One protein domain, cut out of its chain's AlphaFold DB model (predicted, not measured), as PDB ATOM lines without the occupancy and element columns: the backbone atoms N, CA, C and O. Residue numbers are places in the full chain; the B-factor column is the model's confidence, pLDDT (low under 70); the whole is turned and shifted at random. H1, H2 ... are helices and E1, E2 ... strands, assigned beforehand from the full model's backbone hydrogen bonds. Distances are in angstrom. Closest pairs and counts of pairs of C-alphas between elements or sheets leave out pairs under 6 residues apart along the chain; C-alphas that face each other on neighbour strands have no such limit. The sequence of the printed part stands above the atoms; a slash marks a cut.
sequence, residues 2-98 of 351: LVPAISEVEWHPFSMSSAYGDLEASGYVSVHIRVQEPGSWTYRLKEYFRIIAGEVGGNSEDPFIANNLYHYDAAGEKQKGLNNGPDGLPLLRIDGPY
ATOM      1  N   LEU A   2      -7.453  36.798  30.676       96.81
ATOM      2  CA  LEU A   2      -7.856  35.460  31.108       96.81
ATOM      3  C   LEU A   2      -6.624  34.554  31.129       96.81
ATOM      4  O   LEU A   2      -5.754  34.682  30.268       96.81
ATOM      5  N   VAL A   3      -6.544  33.649  32.101       96.81
ATOM      6  CA  VAL A   3      -5.453  32.672  32.227       96.81
ATOM      7  C   VAL A   3      -6.079  31.282  32.347       96.81
ATOM      8  O   VAL A   3      -6.600  30.972  33.422       96.81
ATOM      9  N   PRO A   4      -6.052  30.458  31.276       96.00
ATOM     10  CA  PRO A   4      -6.793  29.194  31.223       96.00
ATOM     11  C   PRO A   4      -6.468  28.238  32.374       96.00
ATOM     12  O   PRO A   4      -7.375  27.667  32.965       96.00
ATOM     13  N   ALA A   5      -5.194  28.161  32.771       94.62
ATOM     14  CA  ALA A   5      -4.737  27.331  33.887       94.62
ATOM     15  C   ALA A   5      -5.326  27.727  35.262       94.62
ATOM     16  O   ALA A   5      -5.228  26.968  36.223       94.62
ATOM     17  N   ILE A   6      -5.914  28.922  35.383       94.88
ATOM     18  CA  ILE A   6      -6.551  29.418  36.615       94.88
ATOM     19  C   ILE A   6      -8.072  29.350  36.495       94.88
ATOM     20  O   ILE A   6      -8.757  29.004  37.462       94.88
ATOM     21  N   SER A   7      -8.602  29.739  35.338       94.19
ATOM     22  CA  SER A   7     -10.029  29.748  35.047       94.19
ATOM     23  C   SER A   7     -10.266  29.776  33.541       94.19
ATOM     24  O   SER A   7      -9.657  30.569  32.821       94.19
ATOM     25  N   GLU A   8     -11.195  28.946  33.072       93.06
ATOM     26  CA  GLU A   8     -11.570  28.868  31.656       93.06
ATOM     27  C   GLU A   8     -12.487  30.015  31.210       93.06
ATOM     28  O   GLU A   8     -12.614  30.271  30.013       93.06
ATOM     29  N   VAL A   9     -13.125  30.711  32.159       95.25
ATOM     30  CA  VAL A   9     -14.200  31.677  31.873       95.25
ATOM     31  C   VAL A   9     -13.992  33.053  32.506       95.25
ATOM     32  O   VAL A   9     -14.598  34.023  32.054       95.25
ATOM     33  N   GLU A  10     -13.149  33.178  33.536       96.31
ATOM     34  CA  GLU A  10     -12.965  34.451  34.240       96.31
ATOM     35  C   GLU A  10     -12.033  35.401  33.478       96.31
ATOM     36  O   GLU A  10     -10.863  35.103  33.215       96.31
ATOM     37  N   TRP A  11     -12.547  36.598  33.186       96.56
ATOM     38  CA  TRP A  11     -11.789  37.719  32.641       96.56
ATOM     39  C   TRP A  11     -11.614  38.799  33.705       96.56
ATOM     40  O   TRP A  11     -12.589  39.330  34.230       96.56
ATOM     41  N   HIS A  12     -10.365  39.174  33.983       95.44
ATOM     42  CA  HIS A  12     -10.040  40.234  34.938       95.44
ATOM     43  C   HIS A  12      -9.471  41.477  34.232       95.44
ATOM     44  O   HIS A  12      -8.576  41.336  33.382       95.44
ATOM     45  N   PRO A  13      -9.964  42.690  34.546       93.00
ATOM     46  CA  PRO A  13      -9.464  43.928  33.961       93.00
ATOM     47  C   PRO A  13      -8.180  44.390  34.661       93.00
ATOM     48  O   PRO A  13      -8.093  44.390  35.888       93.00
ATOM     49  N   PHE A  14      -7.198  44.834  33.877       92.62
ATOM     50  CA  PHE A  14      -5.977  45.457  34.386       92.62
ATOM     51  C   PHE A  14      -5.602  46.640  33.504       92.62
ATOM     52  O   PHE A  14      -5.575  46.518  32.278       92.62
ATOM     53  N   SER A  15      -5.287  47.778  34.120       91.44
ATOM     54  CA  SER A  15      -4.725  48.914  33.392       91.44
ATOM     55  C   SER A  15      -3.324  48.561  32.891       91.44
ATOM     56  O   SER A  15      -2.559  47.879  33.576       91.44
ATOM     57  N   MET A  16      -2.960  49.055  31.711       92.44
ATOM     58  CA  MET A  16      -1.586  48.950  31.225       92.44
ATOM     59  C   MET A  16      -0.692  49.926  31.995       92.44
ATOM     60  O   MET A  16      -1.030  51.101  32.123       92.44
ATOM     61  N   SER A  17       0.452  49.454  32.490       94.25
ATOM     62  CA  SER A  17       1.505  50.301  33.077       94.25
ATOM     63  C   SER A  17       2.513  50.801  32.049       94.25
ATOM     64  O   SER A  17       3.215  51.773  32.311       94.25
ATOM     65  N   SER A  18       2.636  50.122  30.908       95.38
ATOM     66  CA  SER A  18       3.474  50.565  29.793       95.38
ATOM     67  C   SER A  18       2.790  51.676  29.004       95.38
ATOM     68  O   SER A  18       1.560  51.771  28.968       95.38
ATOM     69  N   ALA A  19       3.585  52.496  28.328       95.38
ATOM     70  CA  ALA A  19       3.094  53.451  27.346       95.38
ATOM     71  C   ALA A  19       3.010  52.811  25.954       95.38
ATOM     72  O   ALA A  19       3.744  51.875  25.651       95.38
ATOM     73  N   TYR A  20       2.191  53.381  25.067       93.44
ATOM     74  CA  TYR A  20       2.160  52.982  23.653       93.44
ATOM     75  C   TYR A  20       3.542  53.092  22.979       93.44
ATOM     76  O   TYR A  20       3.945  52.204  22.239       93.44
ATOM     77  N   GLY A  21       4.333  54.114  23.327       94.50
ATOM     78  CA  GLY A  21       5.706  54.243  22.826       94.50
ATOM     79  C   GLY A  21       6.647  53.108  23.258       94.50
ATOM     80  O   GLY A  21       7.635  52.858  22.579       94.50
ATOM     81  N   ASP A  22       6.357  52.389  24.352       95.75
ATOM     82  CA  ASP A  22       7.133  51.197  24.728       95.75
ATOM     83  C   ASP A  22       6.816  50.006  23.817       95.75
ATOM     84  O   ASP A  22       7.711  49.228  23.488       95.75
ATOM     85  N   LEU A  23       5.561  49.891  23.370       94.25
ATOM     86  CA  LEU A  23       5.160  48.896  22.380       94.25
ATOM     87  C   LEU A  23       5.845  49.174  21.038       94.25
ATOM     88  O   LEU A  23       6.430  48.263  20.464       94.25
ATOM     89  N   GLU A  24       5.845  50.426  20.575       95.06
ATOM     90  CA  GLU A  24       6.519  50.801  19.323       95.06
ATOM     91  C   GLU A  24       8.039  50.612  19.395       95.06
ATOM     92  O   GLU A  24       8.645  50.102  18.456       95.06
ATOM     93  N   ALA A  25       8.671  51.015  20.501       93.69
ATOM     94  CA  ALA A  25      10.126  50.998  20.620       93.69
ATOM     95  C   ALA A  25      10.702  49.635  21.031       93.69
ATOM     96  O   ALA A  25      11.888  49.382  20.825       93.69
ATOM     97  N   SER A  26       9.925  48.787  21.706       93.00
ATOM     98  CA  SER A  26      10.445  47.574  22.354       93.00
ATOM     99  C   SER A  26       9.506  46.370  22.284       93.00
ATOM    100  O   SER A  26       9.842  45.322  22.831       93.00
ATOM    101  N   GLY A  27       8.350  46.487  21.626       93.25
ATOM    102  CA  GLY A  27       7.482  45.351  21.324       93.25
ATOM    103  C   GLY A  27       6.792  44.722  22.534       93.25
ATOM    104  O   GLY A  27       6.479  43.535  22.486       93.25
ATOM    105  N   TYR A  28       6.562  45.467  23.624       92.69
ATOM    106  CA  TYR A  28       5.898  44.923  24.812       92.69
ATOM    107  C   TYR A  28       4.785  45.807  25.372       92.69
ATOM    108  O   TYR A  28       4.786  47.031  25.245       92.69
ATOM    109  N   VAL A  29       3.878  45.147  26.090       94.06
ATOM    110  CA  VAL A  29       2.924  45.756  27.019       94.06
ATOM    111  C   VAL A  29       3.209  45.207  28.415       94.06
ATOM    112  O   VAL A  29       3.604  44.050  28.559       94.06
ATOM    113  N   SER A  30       3.031  46.023  29.451       94.88
ATOM    114  CA  SER A  30       3.148  45.586  30.843       94.88
ATOM    115  C   SER A  30       1.900  45.920  31.651       94.88
ATOM    116  O   SER A  30       1.239  46.935  31.417       94.88
ATOM    117  N   VAL A  31       1.613  45.070  32.636       94.56
ATOM    118  CA  VAL A  31       0.586  45.266  33.666       94.56
ATOM    119  C   VAL A  31       1.211  44.999  35.035       94.56
ATOM    120  O   VAL A  31       2.039  44.101  35.169       94.56
ATOM    121  N   HIS A  32       0.815  45.765  36.050       93.19
ATOM    122  CA  HIS A  32       1.202  45.525  37.444       93.19
ATOM    123  C   HIS A  32      -0.040  45.128  38.233       93.19
ATOM    124  O   HIS A  32      -1.001  45.894  38.329       93.19
ATOM    125  N   ILE A  33      -0.029  43.908  38.766       93.31
ATOM    126  CA  ILE A  33      -1.196  43.275  39.378       93.31
ATOM    127  C   ILE A  33      -0.972  43.176  40.879       93.31
ATOM    128  O   ILE A  33      -0.046  42.510  41.337       93.31
ATOM    129  N   ARG A  34      -1.850  43.815  41.660       91.00
ATOM    130  CA  ARG A  34      -1.865  43.643  43.113       91.00
ATOM    131  C   ARG A  34      -2.356  42.236  43.448       91.00
ATOM    132  O   ARG A  34      -3.477  41.857  43.100       91.00
ATOM    133  N   VAL A  35      -1.516  41.483  44.150       91.75
ATOM    134  CA  VAL A  35      -1.876  40.172  44.691       91.75
ATOM    135  C   VAL A  35      -2.854  40.381  45.845       91.75
ATOM    136  O   VAL A  35      -2.559  41.121  46.783       91.75
ATOM    137  N   GLN A  36      -4.035  39.780  45.729       92.44
ATOM    138  CA  GLN A  36      -5.068  39.799  46.761       92.44
ATOM    139  C   GLN A  36      -4.885  38.595  47.698       92.44
ATOM    140  O   GLN A  36      -3.922  37.836  47.579       92.44
ATOM    141  N   GLU A  37      -5.788  38.438  48.659       93.00
ATOM    142  CA  GLU A  37      -5.726  37.393  49.686       93.00
ATOM    143  C   GLU A  37      -5.635  35.955  49.124       93.00
ATOM    144  O   GLU A  37      -6.029  35.708  47.974       93.00
ATOM    145  N   PRO A  38      -5.106  34.991  49.908       94.56
ATOM    146  CA  PRO A  38      -5.049  33.588  49.509       94.56
ATOM    147  C   PRO A  38      -6.400  33.057  49.020       94.56
ATOM    148  O   PRO A  38      -7.436  33.312  49.624       94.56
ATOM    149  N   GLY A  39      -6.380  32.321  47.909       92.19
ATOM    150  CA  GLY A  39      -7.588  31.815  47.242       92.19
ATOM    151  C   GLY A  39      -8.164  32.750  46.171       92.19
ATOM    152  O   GLY A  39      -8.867  32.282  45.277       92.19
ATOM    153  N   SER A  40      -7.805  34.038  46.176       95.94
ATOM    154  CA  SER A  40      -8.190  34.968  45.108       95.94
ATOM    155  C   SER A  40      -7.579  34.600  43.749       95.94
ATOM    156  O   SER A  40      -6.551  33.920  43.656       95.94
ATOM    157  N   TRP A  41      -8.177  35.104  42.665       96.75
ATOM    158  CA  TRP A  41      -7.663  34.893  41.308       96.75
ATOM    159  C   TRP A  41      -6.227  35.411  41.131       96.75
ATOM    160  O   TRP A  41      -5.382  34.705  40.586       96.75
ATOM    161  N   THR A  42      -5.904  36.607  41.644       95.75
ATOM    162  CA  THR A  42      -4.549  37.174  41.509       95.75
ATOM    163  C   THR A  42      -3.519  36.459  42.385       95.75
ATOM    164  O   THR A  42      -2.348  36.402  42.010       95.75
ATOM    165  N   TYR A  43      -3.933  35.858  43.507       95.06
ATOM    166  CA  TYR A  43      -3.076  34.960  44.282       95.06
ATOM    167  C   TYR A  43      -2.756  33.685  43.501       95.06
ATOM    168  O   TYR A  43      -1.585  33.340  43.347       95.06
ATOM    169  N   ARG A  44      -3.776  33.025  42.934       95.56
ATOM    170  CA  ARG A  44      -3.578  31.848  42.069       95.56
ATOM    171  C   ARG A  44      -2.699  32.178  40.860       95.56
ATOM    172  O   ARG A  44      -1.851  31.368  40.499       95.56
ATOM    173  N   LEU A  45      -2.831  33.383  40.295       95.25
ATOM    174  CA  LEU A  45      -1.968  33.874  39.218       95.25
ATOM    175  C   LEU A  45      -0.507  33.947  39.637       95.25
ATOM    176  O   LEU A  45       0.350  33.395  38.952       95.25
ATOM    177  N   LYS A  46      -0.226  34.607  40.760       92.75
ATOM    178  CA  LYS A  46       1.130  34.702  41.299       92.75
ATOM    179  C   LYS A  46       1.733  33.309  41.491       92.75
ATOM    180  O   LYS A  46       2.838  33.067  41.018       92.75
ATOM    181  N   GLU A  47       1.024  32.400  42.155       90.88
ATOM    182  CA  GLU A  47       1.551  31.059  42.438       90.88
ATOM    183  C   GLU A  47       1.767  30.240  41.158       90.88
ATOM    184  O   GLU A  47       2.823  29.630  41.004       90.88
ATOM    185  N   TYR A  48       0.845  30.303  40.192       92.50
ATOM    186  CA  TYR A  48       1.025  29.659  38.890       92.50
ATOM    187  C   TYR A  48       2.295  30.153  38.180       92.50
ATOM    188  O   TYR A  48       3.128  29.339  37.789       92.50
ATOM    189  N   PHE A  49       2.491  31.476  38.084       92.12
ATOM    190  CA  PHE A  49       3.668  32.072  37.439       92.12
ATOM    191  C   PHE A  49       4.983  31.733  38.155       92.12
ATOM    192  O   PHE A  49       6.000  31.540  37.491       92.12
ATOM    193  N   ARG A  50       4.973  31.624  39.489       88.25
ATOM    194  CA  ARG A  50       6.143  31.192  40.274       88.25
ATOM    195  C   ARG A  50       6.535  29.752  39.962       88.25
ATOM    196  O   ARG A  50       7.699  29.487  39.670       88.25
ATOM    197  N   ILE A  51       5.558  28.846  39.950       87.88
ATOM    198  CA  ILE A  51       5.786  27.424  39.666       87.88
ATOM    199  C   ILE A  51       6.378  27.245  38.264       87.88
ATOM    200  O   ILE A  51       7.407  26.589  38.110       87.88
ATOM    201  N   ILE A  52       5.781  27.865  37.240       89.62
ATOM    202  CA  ILE A  52       6.269  27.724  35.857       89.62
ATOM    203  C   ILE A  52       7.597  28.456  35.608       89.62
ATOM    204  O   ILE A  52       8.302  28.133  34.655       89.62
ATOM    205  N   ALA A  53       7.971  29.413  36.463       87.88
ATOM    206  CA  ALA A  53       9.302  30.018  36.460       87.88
ATOM    207  C   ALA A  53      10.379  29.116  37.097       87.88
ATOM    208  O   ALA A  53      11.558  29.472  37.080       87.88
ATOM    209  N   GLY A  54      10.000  27.949  37.631       82.94
ATOM    210  CA  GLY A  54      10.910  26.997  38.264       82.94
ATOM    211  C   GLY A  54      11.137  27.242  39.756       82.94
ATOM    212  O   GLY A  54      12.045  26.644  40.332       82.94
ATOM    213  N   GLU A  55      10.330  28.086  40.407       78.38
ATOM    214  CA  GLU A  55      10.354  28.190  41.865       78.38
ATOM    215  C   GLU A  55       9.640  26.982  42.485       78.38
ATOM    216  O   GLU A  55       8.413  26.928  42.552       78.38
ATOM    217  N   VAL A  56      10.413  26.003  42.962       57.53
ATOM    218  CA  VAL A  56       9.890  24.839  43.691       57.53
ATOM    219  C   VAL A  56      10.408  24.878  45.129       57.53
ATOM    220  O   VAL A  56      11.605  24.765  45.368       57.53
ATOM    221  N   GLY A  57       9.506  25.039  46.102       56.62
ATOM    222  CA  GLY A  57       9.790  24.775  47.523       56.62
ATOM    223  C   GLY A  57      10.692  25.769  48.272       56.62
ATOM    224  O   GLY A  57      11.133  25.453  49.373       56.62
ATOM    225  N   GLY A  58      10.971  26.959  47.732       49.91
ATOM    226  CA  GLY A  58      11.815  27.958  48.392       49.91
ATOM    227  C   GLY A  58      11.026  29.117  49.001       49.91
ATOM    228  O   GLY A  58      10.441  29.916  48.271       49.91
ATOM    229  N   ASN A  59      11.100  29.277  50.326       47.38
ATOM    230  CA  ASN A  59      10.976  30.586  50.974       47.38
ATOM    231  C   ASN A  59      12.182  31.440  50.552       47.38
ATOM    232  O   ASN A  59      13.093  31.667  51.347       47.38
ATOM    233  N   SER A  60      12.262  31.869  49.291       50.66
ATOM    234  CA  SER A  60      13.171  32.962  48.973       50.66
ATOM    235  C   SER A  60      12.636  34.186  49.711       50.66
ATOM    236  O   SER A  60      11.626  34.765  49.316       50.66
ATOM    237  N   GLU A  61      13.280  34.544  50.821       51.78
ATOM    238  CA  GLU A  61      12.921  35.706  51.645       51.78
ATOM    239  C   GLU A  61      13.098  37.042  50.910       51.78
ATOM    240  O   GLU A  61      12.779  38.085  51.470       51.78
ATOM    241  N   ASP A  62      13.607  37.029  49.674       61.06
ATOM    242  CA  ASP A  62      13.735  38.220  48.848       61.06
ATOM    243  C   ASP A  62      12.438  38.466  48.047       61.06
ATOM    244  O   ASP A  62      12.175  37.765  47.063       61.06
ATOM    245  N   PRO A  63      11.616  39.462  48.434       57.44
ATOM    246  CA  PRO A  63      10.387  39.801  47.728       57.44
ATOM    247  C   PRO A  63      10.639  40.468  46.363       57.44
ATOM    248  O   PRO A  63       9.674  40.763  45.657       57.44
ATOM    249  N   PHE A  64      11.900  40.716  45.983       61.22
ATOM    250  CA  PHE A  64      12.290  41.430  44.763       61.22
ATOM    251  C   PHE A  64      12.870  40.522  43.666       61.22
ATOM    252  O   PHE A  64      13.398  41.022  42.669       61.22
ATOM    253  N   ILE A  65      12.772  39.194  43.795       66.00
ATOM    254  CA  ILE A  65      13.252  38.279  42.750       66.00
ATOM    255  C   ILE A  65      12.408  38.432  41.478       66.00
ATOM    256  O   ILE A  65      11.222  38.100  41.424       66.00
ATOM    257  N   ALA A  66      13.051  38.919  40.416       68.56
ATOM    258  CA  ALA A  66      12.464  39.011  39.088       68.56
ATOM    259  C   ALA A  66      12.460  37.639  38.400       68.56
ATOM    260  O   ALA A  66      13.436  37.231  37.758       68.56
ATOM    261  N   ASN A  67      11.327  36.950  38.484       79.81
ATOM    262  CA  ASN A  67      11.107  35.721  37.738       79.81
ATOM    263  C   ASN A  67      10.848  36.017  36.268       79.81
ATOM    264  O   ASN A  67       9.939  36.762  35.906       79.81
ATOM    265  N   ASN A  68      11.660  35.410  35.410       84.62
ATOM    266  CA  ASN A  68      11.484  35.484  33.971       84.62
ATOM    267  C   ASN A  68      11.063  34.107  33.466       84.62
ATOM    268  O   ASN A  68      11.669  33.100  33.826       84.62
ATOM    269  N   LEU A  69      10.049  34.086  32.605       89.38
ATOM    270  CA  LEU A  69       9.663  32.884  31.875       89.38
ATOM    271  C   LEU A  69      10.560  32.714  30.652       89.38
ATOM    272  O   LEU A  69      10.967  33.705  30.034       89.38
ATOM    273  N   TYR A  70      10.843  31.464  30.304       89.38
ATOM    274  CA  TYR A  70      11.670  31.100  29.161       89.38
ATOM    275  C   TYR A  70      11.084  29.881  28.447       89.38
ATOM    276  O   TYR A  70      10.440  29.045  29.078       89.38
ATOM    277  N   HIS A  71      11.374  29.759  27.157       88.81
ATOM    278  CA  HIS A  71      11.142  28.550  26.370       88.81
ATOM    279  C   HIS A  71      12.379  28.238  25.523       88.81
ATOM    280  O   HIS A  71      13.295  29.054  25.444       88.81
ATOM    281  N   TYR A  72      12.414  27.058  24.909       89.56
ATOM    282  CA  TYR A  72      13.431  26.698  23.924       89.56
ATOM    283  C   TYR A  72      12.798  26.703  22.534       89.56
ATOM    284  O   TYR A  72      11.683  26.205  22.370       89.56
ATOM    285  N   ASP A  73      13.473  27.301  21.556       90.25
ATOM    286  CA  ASP A  73      13.012  27.283  20.167       90.25
ATOM    287  C   ASP A  73      13.365  25.962  19.455       90.25
ATOM    288  O   ASP A  73      13.926  25.035  20.044       90.25
ATOM    289  N   ALA A  74      13.021  25.858  18.167       90.62
ATOM    290  CA  ALA A  74      13.280  24.660  17.362       90.62
ATOM    291  C   ALA A  74      14.777  24.337  17.190       90.62
ATOM    292  O   ALA A  74      15.114  23.197  16.875       90.62
ATOM    293  N   ALA A  75      15.666  25.315  17.391       93.56
ATOM    294  CA  ALA A  75      17.112  25.122  17.368       93.56
ATOM    295  C   ALA A  75      17.672  24.702  18.741       93.56
ATOM    296  O   ALA A  75      18.859  24.405  18.847       93.56
ATOM    297  N   GLY A  76      16.832  24.642  19.782       91.62
ATOM    298  CA  GLY A  76      17.251  24.352  21.151       91.62
ATOM    299  C   GLY A  76      17.838  25.565  21.875       91.62
ATOM    300  O   GLY A  76      18.437  25.402  22.938       91.62
ATOM    301  N   GLU A  77      17.656  26.774  21.340       92.62
ATOM    302  CA  GLU A  77      18.153  28.004  21.950       92.62
ATOM    303  C   GLU A  77      17.149  28.562  22.961       92.62
ATOM    304  O   GLU A  77      15.931  28.518  22.766       92.62
ATOM    305  N   LYS A  78      17.662  29.091  24.077       90.06
ATOM    306  CA  LYS A  78      16.831  29.608  25.169       90.06
ATOM    307  C   LYS A  78      16.295  30.998  24.828       90.06
ATOM    308  O   LYS A  78      17.041  31.974  24.811       90.06
ATOM    309  N   GLN A  79      14.981  31.101  24.679       91.56
ATOM    310  CA  GLN A  79      14.255  32.329  24.377       91.56
ATOM    311  C   GLN A  79      13.507  32.863  25.602       91.56
ATOM    312  O   GLN A  79      13.045  32.108  26.461       91.56
ATOM    313  N   LYS A  80      13.376  34.192  25.696       89.06
ATOM    314  CA  LYS A  80      12.604  34.855  26.758       89.06
ATOM    315  C   LYS A  80      11.109  34.831  26.435       89.06
ATOM    316  O   LYS A  80      10.709  35.054  25.299       89.06
ATOM    317  N   GLY A  81      10.287  34.653  27.465       89.50
ATOM    318  CA  GLY A  81       8.834  34.590  27.351       89.50
ATOM    319  C   GLY A  81       8.332  33.171  27.111       89.50
ATOM    320  O   GLY A  81       9.114  32.242  26.919       89.50
ATOM    321  N   LEU A  82       7.014  33.008  27.165       91.12
ATOM    322  CA  LEU A  82       6.340  31.727  27.009       91.12
ATOM    323  C   LEU A  82       4.964  31.966  26.374       91.12
ATOM    324  O   LEU A  82       4.224  32.835  26.831       91.12
ATOM    325  N   ASN A  83       4.633  31.204  25.328       90.56
ATOM    326  CA  ASN A  83       3.358  31.348  24.613       90.56
ATOM    327  C   ASN A  83       2.254  30.465  25.207       90.56
ATOM    328  O   ASN A  83       1.111  30.901  25.323       90.56
ATOM    329  N   ASN A  84       2.606  29.241  25.606       93.12
ATOM    330  CA  ASN A  84       1.674  28.239  26.117       93.12
ATOM    331  C   ASN A  84       2.083  27.792  27.521       93.12
ATOM    332  O   ASN A  84       3.273  27.726  27.823       93.12
ATOM    333  N   GLY A  85       1.106  27.478  28.364       90.94
ATOM    334  CA  GLY A  85       1.336  26.845  29.654       90.94
ATOM    335  C   GLY A  85       1.866  25.409  29.520       90.94
ATOM    336  O   GLY A  85       1.895  24.849  28.420       90.94
ATOM    337  N   PRO A  86       2.269  24.782  30.641       88.31
ATOM    338  CA  PRO A  86       2.695  23.378  30.665       88.31
ATOM    339  C   PRO A  86       1.612  22.387  30.207       88.31
ATOM    340  O   PRO A  86       1.924  21.269  29.812       88.31
ATOM    341  N   ASP A  87       0.347  22.802  30.258       89.19
ATOM    342  CA  ASP A  87      -0.833  22.080  29.777       89.19
ATOM    343  C   ASP A  87      -1.032  22.171  28.250       89.19
ATOM    344  O   ASP A  87      -1.954  21.566  27.707       89.19
ATOM    345  N   GLY A  88      -0.183  22.925  27.545       90.88
ATOM    346  CA  GLY A  88      -0.290  23.167  26.107       90.88
ATOM    347  C   GLY A  88      -1.346  24.207  25.718       90.88
ATOM    348  O   GLY A  88      -1.477  24.513  24.531       90.88
ATOM    349  N   LEU A  89      -2.076  24.785  26.678       92.12
ATOM    350  CA  LEU A  89      -3.037  25.860  26.428       92.12
ATOM    351  C   LEU A  89      -2.324  27.217  26.332       92.12
ATOM    352  O   LEU A  89      -1.228  27.369  26.870       92.12
ATOM    353  N   PRO A  90      -2.925  28.245  25.698       95.06
ATOM    354  CA  PRO A  90      -2.354  29.591  25.699       95.06
ATOM    355  C   PRO A  90      -2.079  30.081  27.123       95.06
ATOM    356  O   PRO A  90      -2.964  30.003  27.974       95.06
ATOM    357  N   LEU A  91      -0.884  30.625  27.378       95.25
ATOM    358  CA  LEU A  91      -0.472  31.061  28.718       95.25
ATOM    359  C   LEU A  91      -1.448  32.091  29.298       95.25
ATOM    360  O   LEU A  91      -1.807  32.042  30.472       95.25
ATOM    361  N   LEU A  92      -1.863  33.038  28.462       95.62
ATOM    362  CA  LEU A  92      -2.856  34.048  28.781       95.62
ATOM    363  C   LEU A  92      -3.582  34.484  27.510       95.62
ATOM    364  O   LEU A  92      -3.066  34.357  26.400       95.62
ATOM    365  N   ARG A  93      -4.782  35.029  27.683       95.81
ATOM    366  CA  ARG A  93      -5.562  35.694  26.638       95.81
ATOM    367  C   ARG A  93      -5.813  37.141  27.042       95.81
ATOM    368  O   ARG A  93      -6.102  37.444  28.205       95.81
ATOM    369  N   ILE A  94      -5.698  38.038  26.073       94.81
ATOM    370  CA  ILE A  94      -5.882  39.477  26.256       94.81
ATOM    371  C   ILE A  94      -7.071  39.906  25.412       94.81
ATOM    372  O   ILE A  94      -7.217  39.476  24.274       94.81
ATOM    373  N   ASP A  95      -7.899  40.751  26.006       95.25
ATOM    374  CA  ASP A  95      -9.002  41.431  25.348       95.25
ATOM    375  C   ASP A  95      -8.848  42.928  25.644       95.25
ATOM    376  O   ASP A  95      -8.630  43.307  26.803       95.25
ATOM    377  N   GLY A  96      -8.845  43.752  24.597       91.44
ATOM    378  CA  GLY A  96      -8.533  45.179  24.649       91.44
ATOM    379  C   GLY A  96      -7.688  45.680  23.463       91.44
ATOM    380  O   GLY A  96      -7.410  44.920  22.535       91.44
ATOM    381  N   PRO A  97      -7.245  46.953  23.495       91.06
ATOM    382  CA  PRO A  97      -7.359  47.882  24.621       91.06
ATOM    383  C   PRO A  97      -8.771  48.456  24.808       91.06
ATOM    384  O   PRO A  97      -9.506  48.662  23.848       91.06
ATOM    385  N   TYR A  98      -9.107  48.780  26.059       89.19
ATOM    386  CA  TYR A  98     -10.313  49.522  26.433       89.19
ATOM    387  C   TYR A  98      -9.954  50.969  26.792       89.19
ATOM    388  O   TYR A  98      -8.916  51.220  27.411       89.19
TER     389      TYR A  98
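AT A GLANCE: This is residues 2 to 98 of the 351 residues of the protein "Hypothetical protein" of Aplanochytrium stocchinoi (UniProt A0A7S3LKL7). What shape is this? It has little regular structure: loops join a small hairpin, E1 and E2, to two separate helices, H1 and H2, and residues 56 to 65 stick out. What is printed? 97 residues, with 25 in named elements, ordered H1, H2, E1, E2; the class is mixed, the sheet antiparallel. How compact? Only just compact, close to loose: radius of gyration of the C-alphas 14.7 A, spans 38 by 38 by 29 A.

HOW THE PARTS SIT: How do the strands pair? E1, residues 70 to 72, and E2, residues 78 to 80, are an antiparallel hairpin at 143 degrees; N 71 and O 79, 3.0 A, are within hydrogen-bond range. And the helices? H2, residues 41 to 52, is apart from E2; H1, residues 20 to 26, is apart from H2, E1 and E2. In both, every O i to N i+4 pair is within hydrogen-bond range.

IN THESE COORDINATES: Where is E1? It begins at C-alpha 70 (11.670, 31.100, 29.161). Where are the helices? H2, 16.6 A from first to last C-alpha, begins at C-alpha 41 (-7.663, 34.893, 41.308); H1 spans 10.0 A.

THE WHOLE: Any cut? The printed part has no cut; H1 to H2 and H2 to E1 are long links. Where is confidence low? Residues 56 to 66 have pLDDT under 70.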